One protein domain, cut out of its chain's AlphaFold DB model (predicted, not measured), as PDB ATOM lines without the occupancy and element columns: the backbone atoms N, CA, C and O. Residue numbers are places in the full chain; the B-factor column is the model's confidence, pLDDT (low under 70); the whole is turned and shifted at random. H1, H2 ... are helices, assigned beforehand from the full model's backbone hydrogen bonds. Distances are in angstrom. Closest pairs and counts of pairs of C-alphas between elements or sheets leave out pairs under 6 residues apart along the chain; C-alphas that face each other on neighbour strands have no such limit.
ATOM      1  N   ARG A   4     243.967 288.361 189.105       88.81
ATOM      2  CA  ARG A   4     244.630 289.324 190.004       88.81
ATOM      3  C   ARG A   4     243.906 290.671 190.104       88.81
ATOM      4  O   ARG A   4     244.101 291.381 191.082       88.81
ATOM      5  N   ARG A   5     243.032 290.993 189.142       90.56
ATOM      6  CA  ARG A   5     242.180 292.196 189.161       90.56
ATOM      7  C   ARG A   5     241.173 292.215 190.310       90.56
ATOM      8  O   ARG A   5     240.673 293.285 190.625       90.56
ATOM      9  N   TRP A   6     240.881 291.063 190.911       89.31
ATOM     10  CA  TRP A   6     239.947 290.936 192.033       89.31
ATOM     11  C   TRP A   6     240.607 291.140 193.404       89.31
ATOM     12  O   TRP A   6     239.908 291.257 194.401       89.31
ATOM     13  N   LEU A   7     241.942 291.195 193.472       90.81
ATOM     14  CA  LEU A   7     242.669 291.494 194.713       90.81
ATOM     15  C   LEU A   7     242.589 292.996 195.038       90.81
ATOM     16  O   LEU A   7     242.368 293.773 194.116       90.81
ATOM     17  N   PRO A   8     242.841 293.456 196.273       90.88
ATOM     18  CA  PRO A   8     243.009 294.886 196.572       90.88
ATOM     19  C   PRO A   8     244.059 295.560 195.675       90.88
ATOM     20  O   PRO A   8     244.987 294.894 195.216       90.88
ATOM     21  N   SER A   9     243.915 296.856 195.376       89.25
ATOM     22  CA  SER A   9     244.775 297.587 194.421       89.25
ATOM     23  C   SER A   9     246.248 297.649 194.838       89.25
ATOM     24  O   SER A   9     247.130 297.627 193.981       89.25
ATOM     25  N   ASP A  10     246.505 297.665 196.138       90.12
ATOM     26  CA  ASP A  10     247.809 297.671 196.800       90.12
ATOM     27  C   ASP A  10     248.373 296.260 197.058       90.12
ATOM     28  O   ASP A  10     249.484 296.100 197.568       90.12
ATOM     29  N   HIS A  11     247.644 295.208 196.677       92.19
ATOM     30  CA  HIS A  11     248.036 293.835 196.968       92.19
ATOM     31  C   HIS A  11     249.330 293.435 196.237       92.19
ATOM     32  O   HIS A  11     249.401 293.464 195.006       92.19
ATOM     33  N   ARG A  12     250.335 292.933 196.973       91.75
ATOM     34  CA  ARG A  12     251.674 292.573 196.447       91.75
ATOM     35  C   ARG A  12     251.635 291.699 195.185       91.75
ATOM     36  O   ARG A  12     252.399 291.929 194.252       91.75
ATOM     37  N   TRP A  13     250.737 290.713 195.116       90.44
ATOM     38  CA  TRP A  13     250.606 289.839 193.936       90.44
ATOM     39  C   TRP A  13     250.189 290.563 192.646       90.44
ATOM     40  O   TRP A  13     250.453 290.051 191.557       90.44
ATOM     41  N   ARG A  14     249.591 291.762 192.718       90.31
ATOM     42  CA  ARG A  14     249.347 292.590 191.525       90.31
ATOM     43  C   ARG A  14     250.650 293.078 190.888       90.31
ATOM     44  O   ARG A  14     250.699 293.224 189.670       90.31
ATOM     45  N   LEU A  15     251.709 293.259 191.675       89.19
ATOM     46  CA  LEU A  15     253.028 293.702 191.209       89.19
ATOM     47  C   LEU A  15     253.965 292.534 190.861       89.19
ATOM     48  O   LEU A  15     254.978 292.728 190.200       89.19
ATOM     49  N   ASP A  16     253.634 291.312 191.272       88.25
ATOM     50  CA  ASP A  16     254.476 290.143 191.025       88.25
ATOM     51  C   ASP A  16     254.352 289.648 189.572       88.25
ATOM     52  O   ASP A  16     253.453 288.885 189.216       88.25
ATOM     53  N   SER A  17     255.272 290.099 188.722       85.19
ATOM     54  CA  SER A  17     255.414 289.668 187.324       85.19
ATOM     55  C   SER A  17     256.247 288.392 187.159       85.19
ATOM     56  O   SER A  17     256.306 287.825 186.069       85.19
ATOM     57  N   ARG A  18     256.899 287.920 188.230       83.94
ATOM     58  CA  ARG A  18     257.765 286.737 188.192       83.94
ATOM     59  C   ARG A  18     256.953 285.466 188.420       83.94
ATOM     60  O   ARG A  18     257.042 284.524 187.630       83.94
ATOM     61  N   SER A  19     256.156 285.437 189.487       82.81
ATOM     62  CA  SER A  19     255.368 284.262 189.887       82.81
ATOM     63  C   SER A  19     254.087 284.108 189.073       82.81
ATOM     64  O   SER A  19     253.592 282.992 188.902       82.81
ATOM     65  N   PHE A  20     253.568 285.203 188.513       83.75
ATOM     66  CA  PHE A  20     252.372 285.208 187.670       83.75
ATOM     67  C   PHE A  20     252.722 285.446 186.203       83.75
ATOM     68  O   PHE A  20     253.850 285.778 185.856       83.75
ATOM     69  N   ILE A  21     251.763 285.178 185.322       76.44
ATOM     70  CA  ILE A  21     251.903 285.427 183.887       76.44
ATOM     71  C   ILE A  21     251.393 286.842 183.592       76.44
ATOM     72  O   ILE A  21     250.310 287.223 184.047       76.44
ATOM     73  N   GLY A  22     252.172 287.602 182.821       74.75
ATOM     74  CA  GLY A  22     251.903 289.002 182.482       74.75
ATOM     75  C   GLY A  22     252.703 290.002 183.327       74.75
ATOM     76  O   GLY A  22     253.540 289.622 184.140       74.75
ATOM     77  N   GLY A  23     252.459 291.295 183.104       83.69
ATOM     78  CA  GLY A  23     253.103 292.391 183.838       83.69
ATOM     79  C   GLY A  23     252.398 292.741 185.150       83.69
ATOM     80  O   GLY A  23     251.635 291.947 185.705       83.69
ATOM     81  N   HIS A  24     252.632 293.954 185.643       86.38
ATOM     82  CA  HIS A  24     251.883 294.493 186.778       86.38
ATOM     83  C   HIS A  24     250.393 294.647 186.419       86.38
ATOM     84  O   HIS A  24     250.051 295.040 185.304       86.38
ATOM     85  N   GLU A  25     249.502 294.315 187.352       88.50
ATOM     86  CA  GLU A  25     248.051 294.341 187.153       88.50
ATOM     87  C   GLU A  25     247.413 295.541 187.863       88.50
ATOM     88  O   GLU A  25     247.073 295.487 189.046       88.50
ATOM     89  N   PHE A  26     247.225 296.625 187.112       88.94
ATOM     90  CA  PHE A  26     246.624 297.868 187.607       88.94
ATOM     91  C   PHE A  26     245.142 298.017 187.258       88.94
ATOM     92  O   PHE A  26     244.507 298.975 187.690       88.94
ATOM     93  N   ARG A  27     244.562 297.095 186.478       89.69
ATOM     94  CA  ARG A  27     243.155 297.213 186.088       89.69
ATOM     95  C   ARG A  27     242.241 297.015 187.299       89.69
ATOM     96  O   ARG A  27     242.546 296.267 188.234       89.69
ATOM     97  N   ILE A  28     241.086 297.666 187.238       89.38
ATOM     98  CA  ILE A  28     240.015 297.541 188.232       89.38
ATOM     99  C   ILE A  28     239.354 296.165 188.085       89.38
ATOM    100  O   ILE A  28     239.361 295.594 186.987       89.38
ATOM    101  N   ALA A  29     238.811 295.611 189.168       89.50
ATOM    102  CA  ALA A  29     237.994 294.404 189.101       89.50
ATOM    103  C   ALA A  29     236.836 294.606 188.101       89.50
ATOM    104  O   ALA A  29     236.244 295.686 188.075       89.50
ATOM    105  N   PRO A  30     236.532 293.626 187.232       87.44
ATOM    106  CA  PRO A  30     235.312 293.672 186.433       87.44
ATOM    107  C   PRO A  30     234.088 293.844 187.339       87.44
ATOM    108  O   PRO A  30     234.020 293.220 188.396       87.44
ATOM    109  N   ILE A  31     233.125 294.664 186.920       85.38
ATOM    110  CA  ILE A  31     231.849 294.785 187.627       85.38
ATOM    111  C   ILE A  31     231.066 293.489 187.360       85.38
ATOM    112  O   ILE A  31     230.925 293.117 186.191       85.38
ATOM    113  N   PRO A  32     230.633 292.751 188.397       82.38
ATOM    114  CA  PRO A  32     229.800 291.574 188.198       82.38
ATOM    115  C   PRO A  32     228.454 292.001 187.596       82.38
ATOM    116  O   PRO A  32     227.907 293.014 188.034       82.38
ATOM    117  N   PRO A  33     227.921 291.257 186.610       81.81
ATOM    118  CA  PRO A  33     226.675 291.639 185.965       81.81
ATOM    119  C   PRO A  33     225.506 291.584 186.953       81.81
ATOM    120  O   PRO A  33     225.464 290.720 187.840       81.81
ATOM    121  N   SER A  34     224.553 292.498 186.787       83.88
ATOM    122  CA  SER A  34     223.313 292.494 187.565       83.88
ATOM    123  C   SER A  34     222.429 291.296 187.193       83.88
ATOM    124  O   SER A  34     222.680 290.582 186.219       83.88
ATOM    125  N   GLY A  35     221.385 291.035 187.981       78.81
ATOM    126  CA  GLY A  35     220.426 289.983 187.631       78.81
ATOM    127  C   GLY A  35     219.697 290.226 186.336       78.81
ATOM    128  O   GLY A  35     219.592 289.310 185.526       78.81
ATOM    129  N   ASP A  36     219.286 291.467 186.134       82.75
ATOM    130  CA  ASP A  36     218.570 291.912 184.947       82.75
ATOM    131  C   ASP A  36     219.465 291.776 183.708       82.75
ATOM    132  O   ASP A  36     219.036 291.265 182.677       82.75
ATOM    133  N   GLU A  37     220.749 292.139 183.823       84.88
ATOM    134  CA  GLU A  37     221.735 291.954 182.750       84.88
ATOM    135  C   GLU A  37     221.947 290.472 182.420       84.88
ATOM    136  O   GLU A  37     222.043 290.096 181.250       84.88
ATOM    137  N   VAL A  38     222.005 289.605 183.437       82.81
ATOM    138  CA  VAL A  38     222.102 288.153 183.240       82.81
ATOM    139  C   VAL A  38     220.833 287.610 182.576       82.81
ATOM    140  O   VAL A  38     220.936 286.794 181.662       82.81
ATOM    141  N   LEU A  39     219.647 288.067 182.979       81.25
ATOM    142  CA  LEU A  39     218.381 287.662 182.365       81.25
ATOM    143  C   LEU A  39     218.296 288.070 180.897       81.25
ATOM    144  O   LEU A  39     217.998 287.220 180.064       81.25
ATOM    145  N   GLN A  40     218.649 289.314 180.566       83.56
ATOM    146  CA  GLN A  40     218.703 289.782 179.179       83.56
ATOM    147  C   GLN A  40     219.653 288.930 178.329       83.56
ATOM    148  O   GLN A  40     219.320 288.559 177.202       83.56
ATOM    149  N   GLN A  41     220.818 288.559 178.875       80.69
ATOM    150  CA  GLN A  41     221.736 287.644 178.193       80.69
ATOM    151  C   GLN A  41     221.102 286.268 177.959       80.69
ATOM    152  O   GLN A  41     221.238 285.723 176.864       80.69
ATOM    153  N   LEU A  42     220.406 285.704 178.951       78.19
ATOM    154  CA  LEU A  42     219.753 284.399 178.816       78.19
ATOM    155  C   LEU A  42     218.549 284.416 177.866       78.19
ATOM    156  O   LEU A  42     218.330 283.424 177.179       78.19
ATOM    157  N   ASP A  43     217.772 285.496 177.824       77.44
ATOM    158  CA  ASP A  43     216.617 285.630 176.927       77.44
ATOM    159  C   ASP A  43     217.037 285.769 175.463       77.44
ATOM    160  O   ASP A  43     216.342 285.290 174.573       77.44
ATOM    161  N   SER A  44     218.213 286.351 175.216       71.44
ATOM    162  CA  SER A  44     218.803 286.425 173.875       71.44
ATOM    163  C   SER A  44     219.372 285.091 173.363       71.44
ATOM    164  O   SER A  44     219.781 285.008 172.205       71.44
ATOM    165  N   MET A  45     219.429 284.050 174.206       71.00
ATOM    166  CA  MET A  45     219.999 282.751 173.852       71.00
ATOM    167  C   MET A  45     218.926 281.703 173.575       71.00
ATOM    168  O   MET A  45     218.128 281.341 174.439       71.00
ATOM    169  N   GLU A  46     218.993 281.112 172.386       68.44
ATOM    170  CA  GLU A  46     218.248 279.899 172.076       68.44
ATOM    171  C   GLU A  46     219.006 278.676 172.609       68.44
ATOM    172  O   GLU A  46     220.038 278.265 172.074       68.44
ATOM    173  N   PHE A  47     218.486 278.068 173.678       68.00
ATOM    174  CA  PHE A  47     219.002 276.807 174.222       68.00
ATOM    175  C   PHE A  47     218.516 275.624 173.374       68.00
ATOM    176  O   PHE A  47     217.745 274.785 173.839       68.00
ATOM    177  N   LEU A  48     218.936 275.573 172.109       58.72
ATOM    178  CA  LEU A  48     218.703 274.414 171.254       58.72
ATOM    179  C   LEU A  48     219.637 273.277 171.677       58.72
ATOM    180  O   LEU A  48     220.842 273.467 171.855       58.72
ATOM    181  N   VAL A  49     219.061 272.087 171.847       53.94
ATOM    182  CA  VAL A  49     219.811 270.843 172.037       53.94
ATOM    183  C   VAL A  49     220.705 270.672 170.801       53.94
ATOM    184  O   VAL A  49     220.205 270.797 169.691       53.94
ATOM    185  N   ASP A  50     222.001 270.436 171.003       53.47
ATOM    186  CA  ASP A  50     223.054 270.203 169.990       53.47
ATOM    187  C   ASP A  50     223.822 271.373 169.359       53.47
ATOM    188  O   ASP A  50     224.792 271.112 168.646       53.47
ATOM    189  N   ASN A  51     223.545 272.642 169.665       52.69
ATOM    190  CA  ASN A  51     224.433 273.701 169.171       52.69
ATOM    191  C   ASN A  51     225.603 273.975 170.125       52.69
ATOM    192  O   ASN A  51     225.436 274.101 171.338       52.69
ATOM    193  N   ASP A  52     226.800 274.102 169.546       54.69
ATOM    194  CA  ASP A  52     227.994 274.676 170.169       54.69
ATOM    195  C   ASP A  52     227.714 276.160 170.462       54.69
ATOM    196  O   ASP A  52     228.112 277.061 169.719       54.69
ATOM    197  N   VAL A  53     226.904 276.420 171.496       55.25
ATOM    198  CA  VAL A  53     226.548 277.770 171.924       55.25
ATOM    199  C   VAL A  53     227.844 278.439 172.361       55.25
ATOM    200  O   VAL A  53     228.371 278.176 173.444       55.25
ATOM    201  N   ARG A  54     228.385 279.304 171.495       56.69
ATOM    202  CA  ARG A  54     229.519 280.177 171.806       56.69
ATOM    203  C   ARG A  54     229.071 281.204 172.839       56.69
ATOM    204  O   ARG A  54     228.700 282.325 172.513       56.69
ATOM    205  N   GLY A  55     229.095 280.801 174.099       64.31
ATOM    206  CA  GLY A  55     228.708 281.623 175.231       64.31
ATOM    207  C   GLY A  55     229.007 280.923 176.555       64.31
ATOM    208  O   GLY A  55     229.233 279.713 176.591       64.31
ATOM    209  N   PRO A  56     229.029 281.667 177.672       67.25
ATOM    210  CA  PRO A  56     229.259 281.081 178.991       67.25
ATOM    211  C   PRO A  56     228.069 280.233 179.479       67.25
ATOM    212  O   PRO A  56     228.212 279.462 180.428       67.25
ATOM    213  N   TRP A  57     226.904 280.356 178.837       71.62
ATOM    214  CA  TRP A  57     225.657 279.725 179.253       71.62
ATOM    215  C   TRP A  57     225.382 278.455 178.451       71.62
ATOM    216  O   TRP A  57     225.281 278.485 177.230       71.62
ATOM    217  N   LYS A  58     225.220 277.329 179.153       71.25
ATOM    218  CA  LYS A  58     224.860 276.036 178.540       71.25
ATOM    219  C   LYS A  58     223.403 275.636 178.761       71.25
ATOM    220  O   LYS A  58     222.901 274.749 178.082       71.25
ATOM    221  N   LYS A  59     222.738 276.234 179.751       75.12
ATOM    222  CA  LYS A  59     221.359 275.911 180.128       75.12
ATOM    223  C   LYS A  59     220.710 277.097 180.838       75.12
ATOM    224  O   LYS A  59     221.350 277.716 181.686       75.12
ATOM    225  N   LYS A  60     219.424 277.333 180.568       76.88
ATOM    226  CA  LYS A  60     218.549 278.172 181.397       76.88
ATOM    227  C   LYS A  60     217.926 277.325 182.500       76.88
ATOM    228  O   LYS A  60     217.253 276.331 182.232       76.88
ATOM    229  N   SER A  61     218.190 277.685 183.752       78.19
ATOM    230  CA  SER A  61     217.485 277.078 184.885       78.19
ATOM    231  C   SER A  61     216.033 277.556 184.910       78.19
ATOM    232  O   SER A  61     215.776 278.730 184.651       78.19
ATOM    233  N   ILE A  62     215.098 276.685 185.301       82.00
ATOM    234  CA  ILE A  62     213.690 277.061 185.517       82.00
ATOM    235  C   ILE A  62     213.537 278.167 186.566       82.00
ATOM    236  O   ILE A  62     212.568 278.916 186.536       82.00
ATOM    237  N   PHE A  63     214.515 278.301 187.467       80.88
ATOM    238  CA  PHE A  63     214.511 279.333 188.497       80.88
ATOM    239  C   PHE A  63     214.560 280.752 187.924       80.88
ATOM    240  O   PHE A  63     214.017 281.654 188.545       80.88
ATOM    241  N   PHE A  64     215.094 280.943 186.712       78.06
ATOM    242  CA  PHE A  64     215.056 282.241 186.028       78.06
ATOM    243  C   PHE A  64     213.642 282.678 185.608       78.06
ATOM    244  O   PHE A  64     213.480 283.806 185.171       78.06
ATOM    245  N   MET A  65     212.622 281.818 185.736       81.06
ATOM    246  CA  MET A  65     211.215 282.204 185.550       81.06
ATOM    247  C   MET A  65     210.572 282.758 186.830       81.06
ATOM    248  O   MET A  65     209.442 283.236 186.789       81.06
ATOM    249  N   LEU A  66     211.242 282.645 187.981       85.50
ATOM    250  CA  LEU A  66     210.696 283.118 189.247       85.50
ATOM    251  C   LEU A  66     210.901 284.639 189.353       85.50
ATOM    252  O   LEU A  66     212.044 285.079 189.235       85.50
ATOM    253  N   PRO A  67     209.850 285.435 189.644       84.38
ATOM    254  CA  PRO A  67     209.935 286.900 189.637       84.38
ATOM    255  C   PRO A  67     211.026 287.481 190.543       84.38
ATOM    256  O   PRO A  67     211.595 288.519 190.253       84.38
ATOM    257  N   TYR A  68     211.350 286.803 191.645       83.56
ATOM    258  CA  TYR A  68     212.353 287.273 192.603       83.56
ATOM    259  C   TYR A  68     213.794 286.870 192.247       83.56
ATOM    260  O   TYR A  68     214.732 287.322 192.902       83.56
ATOM    261  N   TRP A  69     213.995 285.991 191.259       82.06
ATOM    262  CA  TRP A  69     215.305 285.402 190.957       82.06
ATOM    263  C   TRP A  69     216.306 286.414 190.392       82.06
ATOM    264  O   TRP A  69     217.517 286.293 190.605       82.06
ATOM    265  N   GLU A  70     215.806 287.437 189.698       80.19
ATOM    266  CA  GLU A  70     216.621 288.542 189.193       80.19
ATOM    267  C   GLU A  70     217.240 289.348 190.342       80.19
ATOM    268  O   GLU A  70     218.432 289.658 190.319       80.19
ATOM    269  N   HIS A  71     216.500 289.530 191.434       82.19
ATOM    270  CA  HIS A  71     216.942 290.294 192.599       82.19
ATOM    271  C   HIS A  71     217.868 289.514 193.552       82.19
ATOM    272  O   HIS A  71     218.408 290.091 194.497       82.19
ATOM    273  N   LEU A  72     218.089 288.212 193.331       78.50
ATOM    274  CA  LEU A  72     218.995 287.419 194.164       78.50
ATOM    275  C   LEU A  72     220.464 287.707 193.832       78.50
ATOM    276  O   LEU A  72     220.945 287.394 192.744       78.50
TER     277      LEU A  72
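AT A GLANCE: This is residues 4 to 72 of the 189 residues of an uncharacterized protein of Mikania micrantha (UniProt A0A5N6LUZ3). Little regular structure is present: a small lobe of loops round the short helix H1 is joined by a drawn-out stretch, residues 27 to 34, to a second lobe, where H2 and H3 lie near each other beside a wide loop, residues 44 to 61. The printed part has 69 residues with three named helices, H1, H2 and H3 in that order, and no named strand. It is all helix by class, though only 17 residues are in named elements. It is extended, with a radius of gyration of the C-alphas of 17.8 A and spans of 44 by 30 by 14 A.

HOW THE PARTS SIT: H1, residues 12 to 15, is apart from H2, residues 35 to 43, and from H3, residues 62 to 65. H2 and H3 are close but not clearly touching; their closest C-alphas, those of Leu 39 and Phe 64, are 7.3 A apart. In H2 every O i to N i+4 pair is within hydrogen-bond range; H1 and H3 are too short for such a pair, and each has its one O i to N i+3 pair within range.

IN THESE COORDINATES: H1 begins at C-alpha 12 (251.674, 292.573, 196.447). H2 is 12.2 A long. H3 ends at C-alpha 65 (211.215, 282.204, 185.550).

THE WHOLE: The C-alphas farthest apart, those of Arg 18 and Pro 67, are 47.9 A apart. Both links are long, and the printed part has no cut. Residues 46 to 56 have pLDDT under 70.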